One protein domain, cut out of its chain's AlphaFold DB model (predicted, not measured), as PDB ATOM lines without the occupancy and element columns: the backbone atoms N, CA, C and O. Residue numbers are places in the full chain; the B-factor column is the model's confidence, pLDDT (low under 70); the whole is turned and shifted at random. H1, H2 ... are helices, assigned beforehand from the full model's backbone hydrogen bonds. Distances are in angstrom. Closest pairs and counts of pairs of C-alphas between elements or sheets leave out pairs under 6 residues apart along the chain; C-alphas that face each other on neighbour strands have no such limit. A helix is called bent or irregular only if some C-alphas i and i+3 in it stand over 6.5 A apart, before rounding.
ATOM      1  N   PRO A  15      46.120   7.700 111.721       89.12
ATOM      2  CA  PRO A  15      47.318   7.143 112.354       89.12
ATOM      3  C   PRO A  15      47.979   8.089 113.360       89.12
ATOM      4  O   PRO A  15      48.392   7.658 114.433       89.12
ATOM      5  N   VAL A  16      48.056   9.385 113.036       90.12
ATOM      6  CA  VAL A  16      48.684  10.404 113.891       90.12
ATOM      7  C   VAL A  16      47.843  10.632 115.144       90.12
ATOM      8  O   VAL A  16      48.373  10.628 116.252       90.12
ATOM      9  N   ALA A  17      46.522  10.766 114.991       90.44
ATOM     10  CA  ALA A  17      45.615  10.945 116.125       90.44
ATOM     11  C   ALA A  17      45.656   9.748 117.092       90.44
ATOM     12  O   ALA A  17      45.712   9.930 118.308       90.44
ATOM     13  N   VAL A  18      45.686   8.524 116.556       93.12
ATOM     14  CA  VAL A  18      45.802   7.302 117.365       93.12
ATOM     15  C   VAL A  18      47.163   7.226 118.062       93.12
ATOM     16  O   VAL A  18      47.224   6.821 119.219       93.12
ATOM     17  N   ALA A  19      48.241   7.664 117.410       93.31
ATOM     18  CA  ALA A  19      49.564   7.720 118.021       93.31
ATOM     19  C   ALA A  19      49.648   8.730 119.186       93.31
ATOM     20  O   ALA A  19      50.228   8.429 120.227       93.31
ATOM     21  N   HIS A  20      48.996   9.891 119.073       92.62
ATOM     22  CA  HIS A  20      48.874  10.836 120.190       92.62
ATOM     23  C   HIS A  20      48.021  10.284 121.341       92.62
ATOM     24  O   HIS A  20      48.373  10.455 122.510       92.62
ATOM     25  N   LEU A  21      46.919   9.592 121.028       93.50
ATOM     26  CA  LEU A  21      46.112   8.902 122.036       93.50
ATOM     27  C   LEU A  21      46.942   7.838 122.770       93.50
ATOM     28  O   LEU A  21      46.858   7.720 123.990       93.50
ATOM     29  N   ASP A  22      47.775   7.092 122.045       94.94
ATOM     30  CA  ASP A  22      48.689   6.102 122.612       94.94
ATOM     31  C   ASP A  22      49.654   6.701 123.640       94.94
ATOM     32  O   ASP A  22      49.781   6.166 124.748       94.94
ATOM     33  N   ASP A  23      50.300   7.815 123.285       93.75
ATOM     34  CA  ASP A  23      51.221   8.539 124.164       93.75
ATOM     35  C   ASP A  23      50.500   9.045 125.424       93.75
ATOM     36  O   ASP A  23      51.010   8.890 126.540       93.75
ATOM     37  N   ALA A  24      49.279   9.568 125.275       92.56
ATOM     38  CA  ALA A  24      48.465  10.013 126.404       92.56
ATOM     39  C   ALA A  24      48.141   8.853 127.362       92.56
ATOM     40  O   ALA A  24      48.386   8.955 128.564       92.56
ATOM     41  N   LEU A  25      47.670   7.717 126.840       94.06
ATOM     42  CA  LEU A  25      47.363   6.527 127.645       94.06
ATOM     43  C   LEU A  25      48.620   5.947 128.321       94.06
ATOM     44  O   LEU A  25      48.555   5.444 129.446       94.06
ATOM     45  N   THR A  26      49.775   6.022 127.653       93.56
ATOM     46  CA  THR A  26      51.083   5.600 128.195       93.56
ATOM     47  C   THR A  26      51.466   6.449 129.390       93.56
ATOM     48  O   THR A  26      51.839   5.913 130.433       93.56
ATOM     49  N   THR A  27      51.263   7.755 129.276       92.56
ATOM     50  CA  THR A  27      51.544   8.684 130.361       92.56
ATOM     51  C   THR A  27      50.568   8.510 131.526       92.56
ATOM     52  O   THR A  27      51.003   8.434 132.670       92.56
ATOM     53  N   MET A  28      49.272   8.323 131.250       91.25
ATOM     54  CA  MET A  28      48.254   8.038 132.274       91.25
ATOM     55  C   MET A  28      48.555   6.761 133.064       91.25
ATOM     56  O   MET A  28      48.397   6.724 134.280       91.25
ATOM     57  N   THR A  29      49.041   5.716 132.390       90.56
ATOM     58  CA  THR A  29      49.408   4.445 133.038       90.56
ATOM     59  C   THR A  29      50.622   4.606 133.961       90.56
ATOM     60  O   THR A  29      50.726   3.929 134.982       90.56
ATOM     61  N   ALA A  30      51.537   5.515 133.621       90.31
ATOM     62  CA  ALA A  30      52.739   5.803 134.397       90.31
ATOM     63  C   ALA A  30      52.501   6.727 135.604       90.31
ATOM     64  O   ALA A  30      53.396   6.874 136.434       90.31
ATOM     65  N   MET A  31      51.314   7.334 135.727       89.56
ATOM     66  CA  MET A  31      50.975   8.187 136.867       89.56
ATOM     67  C   MET A  31      51.031   7.416 138.188       89.56
ATOM     68  O   MET A  31      50.815   6.195 138.235       89.56
ATOM     69  N   ALA A  32      51.295   8.160 139.266       86.25
ATOM     70  CA  ALA A  32      51.210   7.647 140.626       86.25
ATOM     71  C   ALA A  32      49.804   7.072 140.892       86.25
ATOM     72  O   ALA A  32      48.834   7.598 140.337       86.25
ATOM     73  N   PRO A  33      49.664   6.008 141.706       84.94
ATOM     74  CA  PRO A  33      48.384   5.330 141.914       84.94
ATOM     75  C   PRO A  33      47.234   6.261 142.311       84.94
ATOM     76  O   PRO A  33      46.105   6.025 141.903       84.94
ATOM     77  N   GLU A  34      47.518   7.342 143.042       86.00
ATOM     78  CA  GLU A  34      46.512   8.303 143.514       86.00
ATOM     79  C   GLU A  34      45.968   9.205 142.394       86.00
ATOM     80  O   GLU A  34      44.886   9.771 142.525       86.00
ATOM     81  N   HIS A  35      46.718   9.348 141.298       85.31
ATOM     82  CA  HIS A  35      46.380  10.188 140.143       85.31
ATOM     83  C   HIS A  35      46.082   9.365 138.883       85.31
ATOM     84  O   HIS A  35      45.697   9.921 137.853       85.31
ATOM     85  N   ARG A  36      46.290   8.045 138.939       88.00
ATOM     86  CA  ARG A  36      46.096   7.145 137.808       88.00
ATOM     87  C   ARG A  36      44.598   6.979 137.534       88.00
ATOM     88  O   ARG A  36      43.860   6.629 138.452       88.00
ATOM     89  N   PRO A  37      44.142   7.169 136.284       87.50
ATOM     90  CA  PRO A  37      42.767   6.860 135.923       87.50
ATOM     91  C   PRO A  37      42.434   5.388 136.184       87.50
ATOM     92  O   PRO A  37      43.283   4.510 136.022       87.50
ATOM     93  N   GLU A  38      41.177   5.123 136.532       90.44
ATOM     94  CA  GLU A  38      40.658   3.762 136.669       90.44
ATOM     95  C   GLU A  38      40.911   2.944 135.396       90.44
ATOM     96  O   GLU A  38      40.766   3.444 134.275       90.44
ATOM     97  N   ALA A  39      41.235   1.659 135.557       88.38
ATOM     98  CA  ALA A  39      41.507   0.764 134.427       88.38
ATOM     99  C   ALA A  39      40.322   0.706 133.445       88.38
ATOM    100  O   ALA A  39      40.506   0.694 132.230       88.38
ATOM    101  N   SER A  40      39.092   0.814 133.957       90.06
ATOM    102  CA  SER A  40      37.863   0.878 133.157       90.06
ATOM    103  C   SER A  40      37.795   2.069 132.191       90.06
ATOM    104  O   SER A  40      37.060   2.002 131.207       90.06
ATOM    105  N   ALA A  41      38.561   3.139 132.429       88.31
ATOM    106  CA  ALA A  41      38.677   4.276 131.520       88.31
ATOM    107  C   ALA A  41      39.793   4.092 130.475       88.31
ATOM    108  O   ALA A  41      39.678   4.594 129.357       88.31
ATOM    109  N   VAL A  42      40.867   3.372 130.818       91.81
ATOM    110  CA  VAL A  42      42.078   3.236 129.987       91.81
ATOM    111  C   VAL A  42      42.002   2.008 129.077       91.81
ATOM    112  O   VAL A  42      42.300   2.103 127.884       91.81
ATOM    113  N   ASP A  43      41.565   0.867 129.610       92.50
ATOM    114  CA  ASP A  43      41.584  -0.424 128.915       92.50
ATOM    115  C   ASP A  43      40.743  -0.424 127.629       92.50
ATOM    116  O   ASP A  43      41.253  -0.865 126.594       92.50
ATOM    117  N   PRO A  44      39.515   0.137 127.591       94.94
ATOM    118  CA  PRO A  44      38.737   0.176 126.353       94.94
ATOM    119  C   PRO A  44      39.422   0.980 125.243       94.94
ATOM    120  O   PRO A  44      39.338   0.619 124.065       94.94
ATOM    121  N   LEU A  45      40.121   2.061 125.612       94.81
ATOM    122  CA  LEU A  45      40.874   2.889 124.673       94.81
ATOM    123  C   LEU A  45      42.110   2.143 124.167       94.81
ATOM    124  O   LEU A  45      42.365   2.141 122.963       94.81
ATOM    125  N   ARG A  46      42.828   1.427 125.044       94.19
ATOM    126  CA  ARG A  46      43.940   0.548 124.647       94.19
ATOM    127  C   ARG A  46      43.489  -0.528 123.662       94.19
ATOM    128  O   ARG A  46      44.069  -0.639 122.583       94.19
ATOM    129  N   SER A  47      42.396  -1.229 123.956       94.62
ATOM    130  CA  SER A  47      41.834  -2.231 123.044       94.62
ATOM    131  C   SER A  47      41.339  -1.630 121.723       94.62
ATOM    132  O   SER A  47      41.296  -2.314 120.699       94.62
ATOM    133  N   ALA A  48      40.926  -0.360 121.697       94.19
ATOM    134  CA  ALA A  48      40.594   0.327 120.450       94.19
ATOM    135  C   ALA A  48      41.845   0.595 119.595       94.19
ATOM    136  O   ALA A  48      41.811   0.331 118.392       94.19
ATOM    137  N   VAL A  49      42.951   1.034 120.208       94.62
ATOM    138  CA  VAL A  49      44.248   1.215 119.527       94.62
ATOM    139  C   VAL A  49      44.739  -0.108 118.932       94.62
ATOM    140  O   VAL A  49      45.135  -0.154 117.770       94.62
ATOM    141  N   GLU A  50      44.664  -1.201 119.690       93.88
ATOM    142  CA  GLU A  50      45.084  -2.530 119.225       93.88
ATOM    143  C   GLU A  50      44.247  -3.031 118.044       93.88
ATOM    144  O   GLU A  50      44.797  -3.501 117.049       93.88
ATOM    145  N   ARG A  51      42.918  -2.883 118.103       93.00
ATOM    146  CA  ARG A  51      42.034  -3.259 116.986       93.00
ATOM    147  C   ARG A  51      42.286  -2.415 115.744       93.00
ATOM    148  O   ARG A  51      42.257  -2.940 114.629       93.00
ATOM    149  N   TYR A  52      42.543  -1.122 115.929       91.75
ATOM    150  CA  TYR A  52      42.922  -0.237 114.837       91.75
ATOM    151  C   TYR A  52      44.218  -0.712 114.176       91.75
ATOM    152  O   TYR A  52      44.244  -0.898 112.960       91.75
ATOM    153  N   LEU A  53      45.253  -1.004 114.971       91.19
ATOM    154  CA  LEU A  53      46.517  -1.548 114.479       91.19
ATOM    155  C   LEU A  53      46.330  -2.873 113.742       91.19
ATOM    156  O   LEU A  53      46.857  -3.022 112.648       91.19
ATOM    157  N   ALA A  54      45.550  -3.806 114.289       89.75
ATOM    158  CA  ALA A  54      45.283  -5.088 113.640       89.75
ATOM    159  C   ALA A  54      44.607  -4.918 112.267       89.75
ATOM    160  O   ALA A  54      44.907  -5.654 111.329       89.75
ATOM    161  N   THR A  55      43.725  -3.925 112.136       87.94
ATOM    162  CA  THR A  55      43.014  -3.639 110.882       87.94
ATOM    163  C   THR A  55      43.911  -2.915 109.876       87.94
ATOM    164  O   THR A  55      43.918  -3.252 108.694       87.94
ATOM    165  N   ALA A  56      44.682  -1.928 110.332       84.25
ATOM    166  CA  ALA A  56      45.494  -1.068 109.474       84.25
ATOM    167  C   ALA A  56      46.839  -1.701 109.075       84.25
ATOM    168  O   ALA A  56      47.345  -1.449 107.985       84.25
ATOM    169  N   ALA A  57      47.418  -2.560 109.921       74.88
ATOM    170  CA  ALA A  57      48.689  -3.222 109.634       74.88
ATOM    171  C   ALA A  57      48.604  -4.185 108.440       74.88
ATOM    172  O   ALA A  57      49.603  -4.392 107.760       74.88
ATOM    173  N   GLY A  58      47.423  -4.749 108.157       72.44
ATOM    174  CA  GLY A  58      47.227  -5.654 107.021       72.44
ATOM    175  C   GLY A  58      47.277  -4.972 105.650       72.44
ATOM    176  O   GLY A  58      47.420  -5.656 104.639       72.44
ATOM    177  N   THR A  59      47.154  -3.643 105.596       71.38
ATOM    178  CA  THR A  59      47.091  -2.871 104.342       71.38
ATOM    179  C   THR A  59      48.252  -1.894 104.174       71.38
ATOM    180  O   THR A  59      48.474  -1.393 103.071       71.38
ATOM    181  N   ALA A  60      48.999  -1.625 105.245       68.62
ATOM    182  CA  ALA A  60      50.101  -0.678 105.241       68.62
ATOM    183  C   ALA A  60      51.397  -1.295 104.696       68.62
ATOM    184  O   ALA A  60      51.755  -2.437 104.986       68.62
ATOM    185  N   TRP A  61      52.158  -0.491 103.953       75.56
ATOM    186  CA  TRP A  61      53.567  -0.786 103.708       75.56
ATOM    187  C   TRP A  61      54.338  -0.739 105.038       75.56
ATOM    188  O   TRP A  61      54.057   0.109 105.884       75.56
ATOM    189  N   MET A  62      55.299  -1.647 105.232       75.56
ATOM    190  CA  MET A  62      56.057  -1.799 106.480       75.56
ATOM    191  C   MET A  62      57.479  -1.230 106.335       75.56
ATOM    192  O   MET A  62      58.404  -1.992 106.044       75.56
ATOM    193  N   PRO A  63      57.682   0.088 106.516       81.69
ATOM    194  CA  PRO A  63      59.021   0.654 106.566       81.69
ATOM    195  C   PRO A  63      59.762   0.167 107.813       81.69
ATOM    196  O   PRO A  63      59.152  -0.087 108.859       81.69
ATOM    197  N   ASP A  64      61.087   0.086 107.711       85.94
ATOM    198  CA  ASP A  64      61.927  -0.008 108.898       85.94
ATOM    199  C   ASP A  64      61.888   1.338 109.631       85.94
ATOM    200  O   ASP A  64      62.070   2.397 109.022       85.94
ATOM    201  N   VAL A  65      61.564   1.306 110.921       88.31
ATOM    202  CA  VAL A  65      61.419   2.511 111.740       88.31
ATOM    203  C   VAL A  65      62.044   2.289 113.101       88.31
ATOM    204  O   VAL A  65      61.887   1.236 113.720       88.31
ATOM    205  N   GLU A  66      62.676   3.337 113.605       89.69
ATOM    206  CA  GLU A  66      63.070   3.395 115.001       89.69
ATOM    207  C   GLU A  66      61.834   3.472 115.901       89.69
ATOM    208  O   GLU A  66      60.803   4.065 115.557       89.69
ATOM    209  N   VAL A  67      61.950   2.877 117.087       89.81
ATOM    210  CA  VAL A  67      60.918   2.987 118.116       89.81
ATOM    211  C   VAL A  67      60.811   4.458 118.535       89.81
ATOM    212  O   VAL A  67      61.838   5.076 118.821       89.81
ATOM    213  N   PRO A  68      59.599   5.036 118.585       91.62
ATOM    214  CA  PRO A  68      59.425   6.425 118.995       91.62
ATOM    215  C   PRO A  68      59.923   6.636 120.430       91.62
ATOM    216  O   PRO A  68      59.762   5.762 121.294       91.62
ATOM    217  N   ALA A  69      60.491   7.813 120.699       92.19
ATOM    218  CA  ALA A  69      60.933   8.183 122.041       92.19
ATOM    219  C   ALA A  69      59.754   8.113 123.030       92.19
ATOM    220  O   ALA A  69      58.602   8.230 122.601       92.19
ATOM    221  N   PRO A  70      59.982   7.874 124.333       93.00
ATOM    222  CA  PRO A  70      58.919   7.960 125.332       93.00
ATOM    223  C   PRO A  70      58.189   9.314 125.264       93.00
ATOM    224  O   PRO A  70      58.823  10.303 124.891       93.00
ATOM    225  N   PRO A  71      56.896   9.374 125.633       92.12
ATOM    226  CA  PRO A  71      56.195  10.646 125.757       92.12
ATOM    227  C   PRO A  71      56.943  11.597 126.706       92.12
ATOM    228  O   PRO A  71      57.350  11.208 127.803       92.12
ATOM    229  N   SER A  72      57.122  12.838 126.282       89.56
ATOM    230  CA  SER A  72      57.487  13.980 127.099       89.56
ATOM    231  C   SER A  72      56.445  14.241 128.173       89.56
ATOM    232  O   SER A  72      55.236  14.326 127.963       89.56
ATOM    233  N   THR A  73      56.967  14.478 129.360       89.06
ATOM    234  CA  THR A  73      56.214  14.864 130.544       89.06
ATOM    235  C   THR A  73      56.240  16.368 130.786       89.06
ATOM    236  O   THR A  73      55.617  16.839 131.735       89.06
ATOM    237  N   ALA A  74      56.968  17.134 129.964       88.38
ATOM    238  CA  ALA A  74      57.228  18.551 130.213       88.38
ATOM    239  C   ALA A  74      55.927  19.351 130.378       88.38
ATOM    240  O   ALA A  74      55.751  20.017 131.395       88.38
ATOM    241  N   GLY A  75      54.972  19.184 129.455       86.19
ATOM    242  CA  GLY A  75      53.679  19.872 129.524       86.19
ATOM    243  C   GLY A  75      52.822  19.463 130.728       86.19
ATOM    244  O   GLY A  75      52.092  20.283 131.276       86.19
ATOM    245  N   LEU A  76      52.942  18.216 131.197       84.75
ATOM    246  CA  LEU A  76      52.253  17.763 132.410       84.75
ATOM    247  C   LEU A  76      52.868  18.378 133.667       84.75
ATOM    248  O   LEU A  76      52.135  18.846 134.535       84.75
ATOM    249  N   ARG A  77      54.203  18.441 133.739       86.31
ATOM    250  CA  ARG A  77      54.909  19.104 134.843       86.31
ATOM    251  C   ARG A  77      54.593  20.597 134.893       86.31
ATOM    252  O   ARG A  77      54.352  21.123 135.974       86.31
ATOM    253  N   GLU A  78      54.530  21.263 133.740       88.81
ATOM    254  CA  GLU A  78      54.106  22.667 133.631       88.81
ATOM    255  C   GLU A  78      52.657  22.880 134.095       88.81
ATOM    256  O   GLU A  78      52.358  23.886 134.734       88.81
ATOM    257  N   ALA A  79      51.771  21.912 133.848       86.94
ATOM    258  CA  ALA A  79      50.389  21.925 134.325       86.94
ATOM    259  C   ALA A  79      50.228  21.527 135.810       86.94
ATOM    260  O   ALA A  79      49.102  21.439 136.301       86.94
ATOM    261  N   GLY A  80      51.325  21.272 136.532       85.88
ATOM    262  CA  GLY A  80      51.303  20.871 137.943       85.88
ATOM    263  C   GLY A  80      50.898  19.413 138.181       85.88
ATOM    264  O   GLY A  80      50.582  19.042 139.309       85.88
ATOM    265  N   VAL A  81      50.902  18.580 137.138       83.06
ATOM    266  CA  VAL A  81      50.587  17.154 137.239       83.06
ATOM    267  C   VAL A  81      51.843  16.388 137.673       83.06
ATOM    268  O   VAL A  81      52.859  16.439 136.973       83.06
ATOM    269  N   PRO A  82      51.808  15.657 138.803       82.25
ATOM    270  CA  PRO A  82      52.948  14.874 139.259       82.25
ATOM    271  C   PRO A  82      53.132  13.653 138.352       82.25
ATOM    272  O   PRO A  82      52.313  12.733 138.335       82.25
ATOM    273  N   VAL A  83      54.221  13.646 137.586       86.19
ATOM    274  CA  VAL A  83      54.581  12.565 136.665       86.19
ATOM    275  C   VAL A  83      56.068  12.250 136.793       86.19
ATOM    276  O   VAL A  83      56.890  13.151 136.955       86.19
ATOM    277  N   ASP A  84      56.397  10.960 136.750       89.94
ATOM    278  CA  ASP A  84      57.764  10.446 136.807       89.94
ATOM    279  C   ASP A  84      58.217  10.001 135.409       89.94
ATOM    280  O   ASP A  84      57.668   9.060 134.827       89.94
ATOM    281  N   ASP A  85      59.238  10.672 134.880       91.38
ATOM    282  CA  ASP A  85      59.827  10.398 133.568       91.38
ATOM    283  C   ASP A  85      60.358   8.958 133.468       91.38
ATOM    284  O   ASP A  85      60.276   8.333 132.407       91.38
ATOM    285  N   ASP A  86      60.878   8.393 134.564       93.50
ATOM    286  CA  ASP A  86      61.366   7.014 134.577       93.50
ATOM    287  C   ASP A  86      60.213   6.009 134.509       93.50
ATOM    288  O   ASP A  86      60.294   5.016 133.779       93.50
ATOM    289  N   ALA A  87      59.108   6.289 135.204       93.00
ATOM    290  CA  ALA A  87      57.892   5.491 135.105       93.00
ATOM    291  C   ALA A  87      57.323   5.529 133.678       93.00
ATOM    292  O   ALA A  87      57.015   4.476 133.115       93.00
ATOM    293  N   VAL A  88      57.257   6.712 133.055       94.25
ATOM    294  CA  VAL A  88      56.800   6.867 131.662       94.25
ATOM    295  C   VAL A  88      57.698   6.088 130.709       94.25
ATOM    296  O   VAL A  88      57.198   5.337 129.872       94.25
ATOM    297  N   ARG A  89      59.021   6.184 130.873       94.88
ATOM    298  CA  ARG A  89      59.989   5.417 130.081       94.88
ATOM    299  C   ARG A  89      59.805   3.908 130.244       94.88
ATOM    300  O   ARG A  89      59.803   3.200 129.244       94.88
ATOM    301  N   LYS A  90      59.615   3.409 131.469       95.56
ATOM    302  CA  LYS A  90      59.373   1.978 131.740       95.56
ATOM    303  C   LYS A  90      58.082   1.479 131.098       95.56
ATOM    304  O   LYS A  90      58.072   0.392 130.522       95.56
ATOM    305  N   VAL A  91      57.000   2.255 131.169       94.56
ATOM    306  CA  VAL A  91      55.743   1.898 130.494       94.56
ATOM    307  C   VAL A  91      55.933   1.932 128.979       94.56
ATOM    308  O   VAL A  91      55.583   0.964 128.313       94.56
ATOM    309  N   ALA A  92      56.544   2.985 128.432       94.94
ATOM    310  CA  ALA A  92      56.824   3.103 127.002       94.94
ATOM    311  C   ALA A  92      57.682   1.943 126.467       94.94
ATOM    312  O   ALA A  92      57.453   1.482 125.351       94.94
ATOM    313  N   GLU A  93      58.627   1.456 127.274       95.56
ATOM    314  CA  GLU A  93      59.445   0.282 126.975       95.56
ATOM    315  C   GLU A  93      58.624  -1.009 126.958       95.56
ATOM    316  O   GLU A  93      58.740  -1.807 126.030       95.56
ATOM    317  N   ARG A  94      57.748  -1.201 127.951       95.69
ATOM    318  CA  ARG A  94      56.847  -2.364 128.005       95.69
ATOM    319  C   ARG A  94      55.911  -2.418 126.795       95.69
ATOM    320  O   ARG A  94      55.544  -3.494 126.345       95.69
ATOM    321  N   GLU A  95      55.560  -1.251 126.262       94.81
ATOM    322  CA  GLU A  95      54.671  -1.068 125.112       94.81
ATOM    323  C   GLU A  95      55.425  -0.901 123.775       94.81
ATOM    324  O   GLU A  95      54.833  -0.492 122.771       94.81
ATOM    325  N   ARG A  96      56.735  -1.195 123.740       94.56
ATOM    326  CA  ARG A  96      57.633  -0.932 122.602       94.56
ATOM    327  C   ARG A  96      57.086  -1.424 121.263       94.56
ATOM    328  O   ARG A  96      57.124  -0.677 120.287       94.56
ATOM    329  N   GLU A  97      56.599  -2.660 121.201       92.81
ATOM    330  CA  GLU A  97      56.129  -3.278 119.952       92.81
ATOM    331  C   GLU A  97      54.924  -2.536 119.368       92.81
ATOM    332  O   GLU A  97      54.919  -2.160 118.195       92.81
ATOM    333  N   ARG A  98      53.935  -2.243 120.215       94.00
ATOM    334  CA  ARG A  98      52.730  -1.490 119.852       94.00
ATOM    335  C   ARG A  98      53.085  -0.095 119.342       94.00
ATOM    336  O   ARG A  98      52.605   0.326 118.288       94.00
ATOM    337  N   ARG A  99      53.995   0.592 120.041       94.62
ATOM    338  CA  ARG A  99      54.480   1.926 119.657       94.62
ATOM    339  C   ARG A  99      55.276   1.898 118.348       94.62
ATOM    340  O   ARG A  99      55.123   2.796 117.524       94.62
ATOM    341  N   ALA A 100      56.066   0.852 118.104       93.19
ATOM    342  CA  ALA A 100      56.757   0.659 116.830       93.19
ATOM    343  C   ALA A 100      55.768   0.448 115.672       93.19
ATOM    344  O   ALA A 100      55.912   1.073 114.622       93.19
ATOM    345  N   CYS A 101      54.728  -0.368 115.868       92.12
ATOM    346  CA  CYS A 101      53.675  -0.575 114.870       92.12
ATOM    347  C   CYS A 101      52.942   0.727 114.521       92.12
ATOM    348  O   CYS A 101      52.761   1.024 113.340       92.12
ATOM    349  N   LEU A 102      52.593   1.547 115.520       92.81
ATOM    350  CA  LEU A 102      52.012   2.871 115.273       92.81
ATOM    351  C   LEU A 102      52.955   3.770 114.482       92.81
ATOM    352  O   LEU A 102      52.524   4.423 113.536       92.81
ATOM    353  N   ARG A 103      54.251   3.773 114.815       92.44
ATOM    354  CA  ARG A 103      55.231   4.581 114.087       92.44
ATOM    355  C   ARG A 103      55.336   4.156 112.625       92.44
ATOM    356  O   ARG A 103      55.366   5.030 111.764       92.44
ATOM    357  N   ARG A 104      55.340   2.850 112.336       91.00
ATOM    358  CA  ARG A 104      55.320   2.345 110.950       91.00
ATOM    359  C   ARG A 104      54.095   2.841 110.210       91.00
ATOM    360  O   ARG A 104      54.236   3.334 109.100       91.00
ATOM    361  N   LEU A 105      52.927   2.760 110.840       89.56
ATOM    362  CA  LEU A 105      51.681   3.189 110.224       89.56
ATOM    363  C   LEU A 105      51.684   4.696 109.929       89.56
ATOM    364  O   LEU A 105      51.390   5.100 108.808       89.56
ATOM    365  N   VAL A 106      52.104   5.517 110.894       90.12
ATOM    366  CA  VAL A 106      52.244   6.972 110.727       90.12
ATOM    367  C   VAL A 106      53.199   7.315 109.578       90.12
ATOM    368  O   VAL A 106      52.864   8.142 108.733       90.12
ATOM    369  N   VAL A 107      54.359   6.654 109.512       89.75
ATOM    370  CA  VAL A 107      55.346   6.865 108.439       89.75
ATOM    371  C   VAL A 107      54.821   6.371 107.091       89.75
ATOM    372  O   VAL A 107      55.023   7.041 106.080       89.75
ATOM    373  N   SER A 108      54.116   5.238 107.062       85.88
ATOM    374  CA  SER A 108      53.516   4.691 105.840       85.88
ATOM    375  C   SER A 108      52.441   5.609 105.248       85.88
ATOM    376  O   SER A 108      52.297   5.671 104.031       85.88
ATOM    377  N   ASP A 109      51.753   6.373 106.102       83.88
ATOM    378  CA  ASP A 109      50.759   7.384 105.726       83.88
ATOM    379  C   ASP A 109      51.404   8.739 105.350       83.88
ATOM    380  O   ASP A 109      50.717   9.710 105.044       83.88
ATOM    381  N   GLY A 110      52.743   8.821 105.349       85.25
ATOM    382  CA  GLY A 110      53.509  10.006 104.949       85.25
ATOM    383  C   GLY A 110      53.729  11.042 106.054       85.25
ATOM    384  O   GLY A 110      54.194  12.147 105.771       85.25
TER     385      GLY A 110
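Overview. This is residues 15 to 110 of the 116 residues of an uncharacterized protein of Nocardioides perillae (UniProt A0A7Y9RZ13). The long helix H2 and H1 make a helical hairpin, and H5 packs beside the first part of H1, so that H2, H1 and H5 form a triangle of helices with H1 making most of the contacts. H4 crosses the other end of H1 at a steep angle, and the unnamed residues 58 to 73 run from the end of H2 back along the length of the body to the small helix H3, which touches no other helix. The printed part has 96 residues with five named helices, in the order H1, H2, H3, H4, H5, and no named strand; the class is all helix. The whole is compact, with a radius of gyration of the C-alphas of 13.8 A, but elongated in outline, spanning 41 by 26 by 21 A.

Arrangement. H2, residues 39 to 57, touches H1, residues 15 to 30, with residues 42 to 49 alone. They form a hairpin and run opposite ways at a shallow tilt of 33 degrees, only just short of steep; their closest C-alphas, those of Val 18 and Val 49, are 6.6 A apart. With residues 50 to 57 alone H2 touches H5, residues 96 to 108, the same way at a steep tilt of 48 degrees; the closest C-alphas, of Leu 53 and Leu 102, are 7.1 A apart. H1, the hub, touches H5 with residues 15 to 22 alone, opposite ways at a shallow tilt of 20 degrees; the C-alphas of Pro 15 and Val 106 come closest, at 5.2 A. With residues 26 to 30 alone H1 touches H4, residues 85 to 94, opposite ways at a steep tilt of 61 degrees; the closest C-alphas, of Ala 30 and Val 88, are 5.0 A apart. H4 and H5 are close but not clearly touching, about perpendicular at 82 degrees, with the C-alphas of Ala 92 and Arg 99 closest at 7.8 A. H2 and H4 are apart. H3, residues 74 to 78, is apart from H1, H2, H4 and H5. In H1, H3, H4 and H5 every pair of O of residue i and N of residue i+4 is within hydrogen-bond range; in H2 13 of 15 are.

Along the chain. H2 measures 26.1 A from first to last C-alpha and is only just irregular: C-alphas 41 and 44 are 6.6 A apart. H1 measures 22.7 A and begins at C-alpha 15, (47.318, 7.143, 112.354). H5 measures 18.2 A and ends at C-alpha 108, (53.516, 4.691, 105.840). H4 measures 14.2 A. H3 begins at C-alpha 74, (57.228, 18.551, 130.213), and measures 6.2 A.

Size, cuts and confidence. The two C-alphas farthest apart, those of Glu 34 and Trp 61, are 41.4 A apart. The printed part, residues 15 to 110, has no cut. The link H2 to H3 is long, with 16 residues; H1 to H2 and H3 to H4 are short, and H4 to H5 is tight. The mean pLDDT of the printed part is 89.5, and residue 60 alone is under 70.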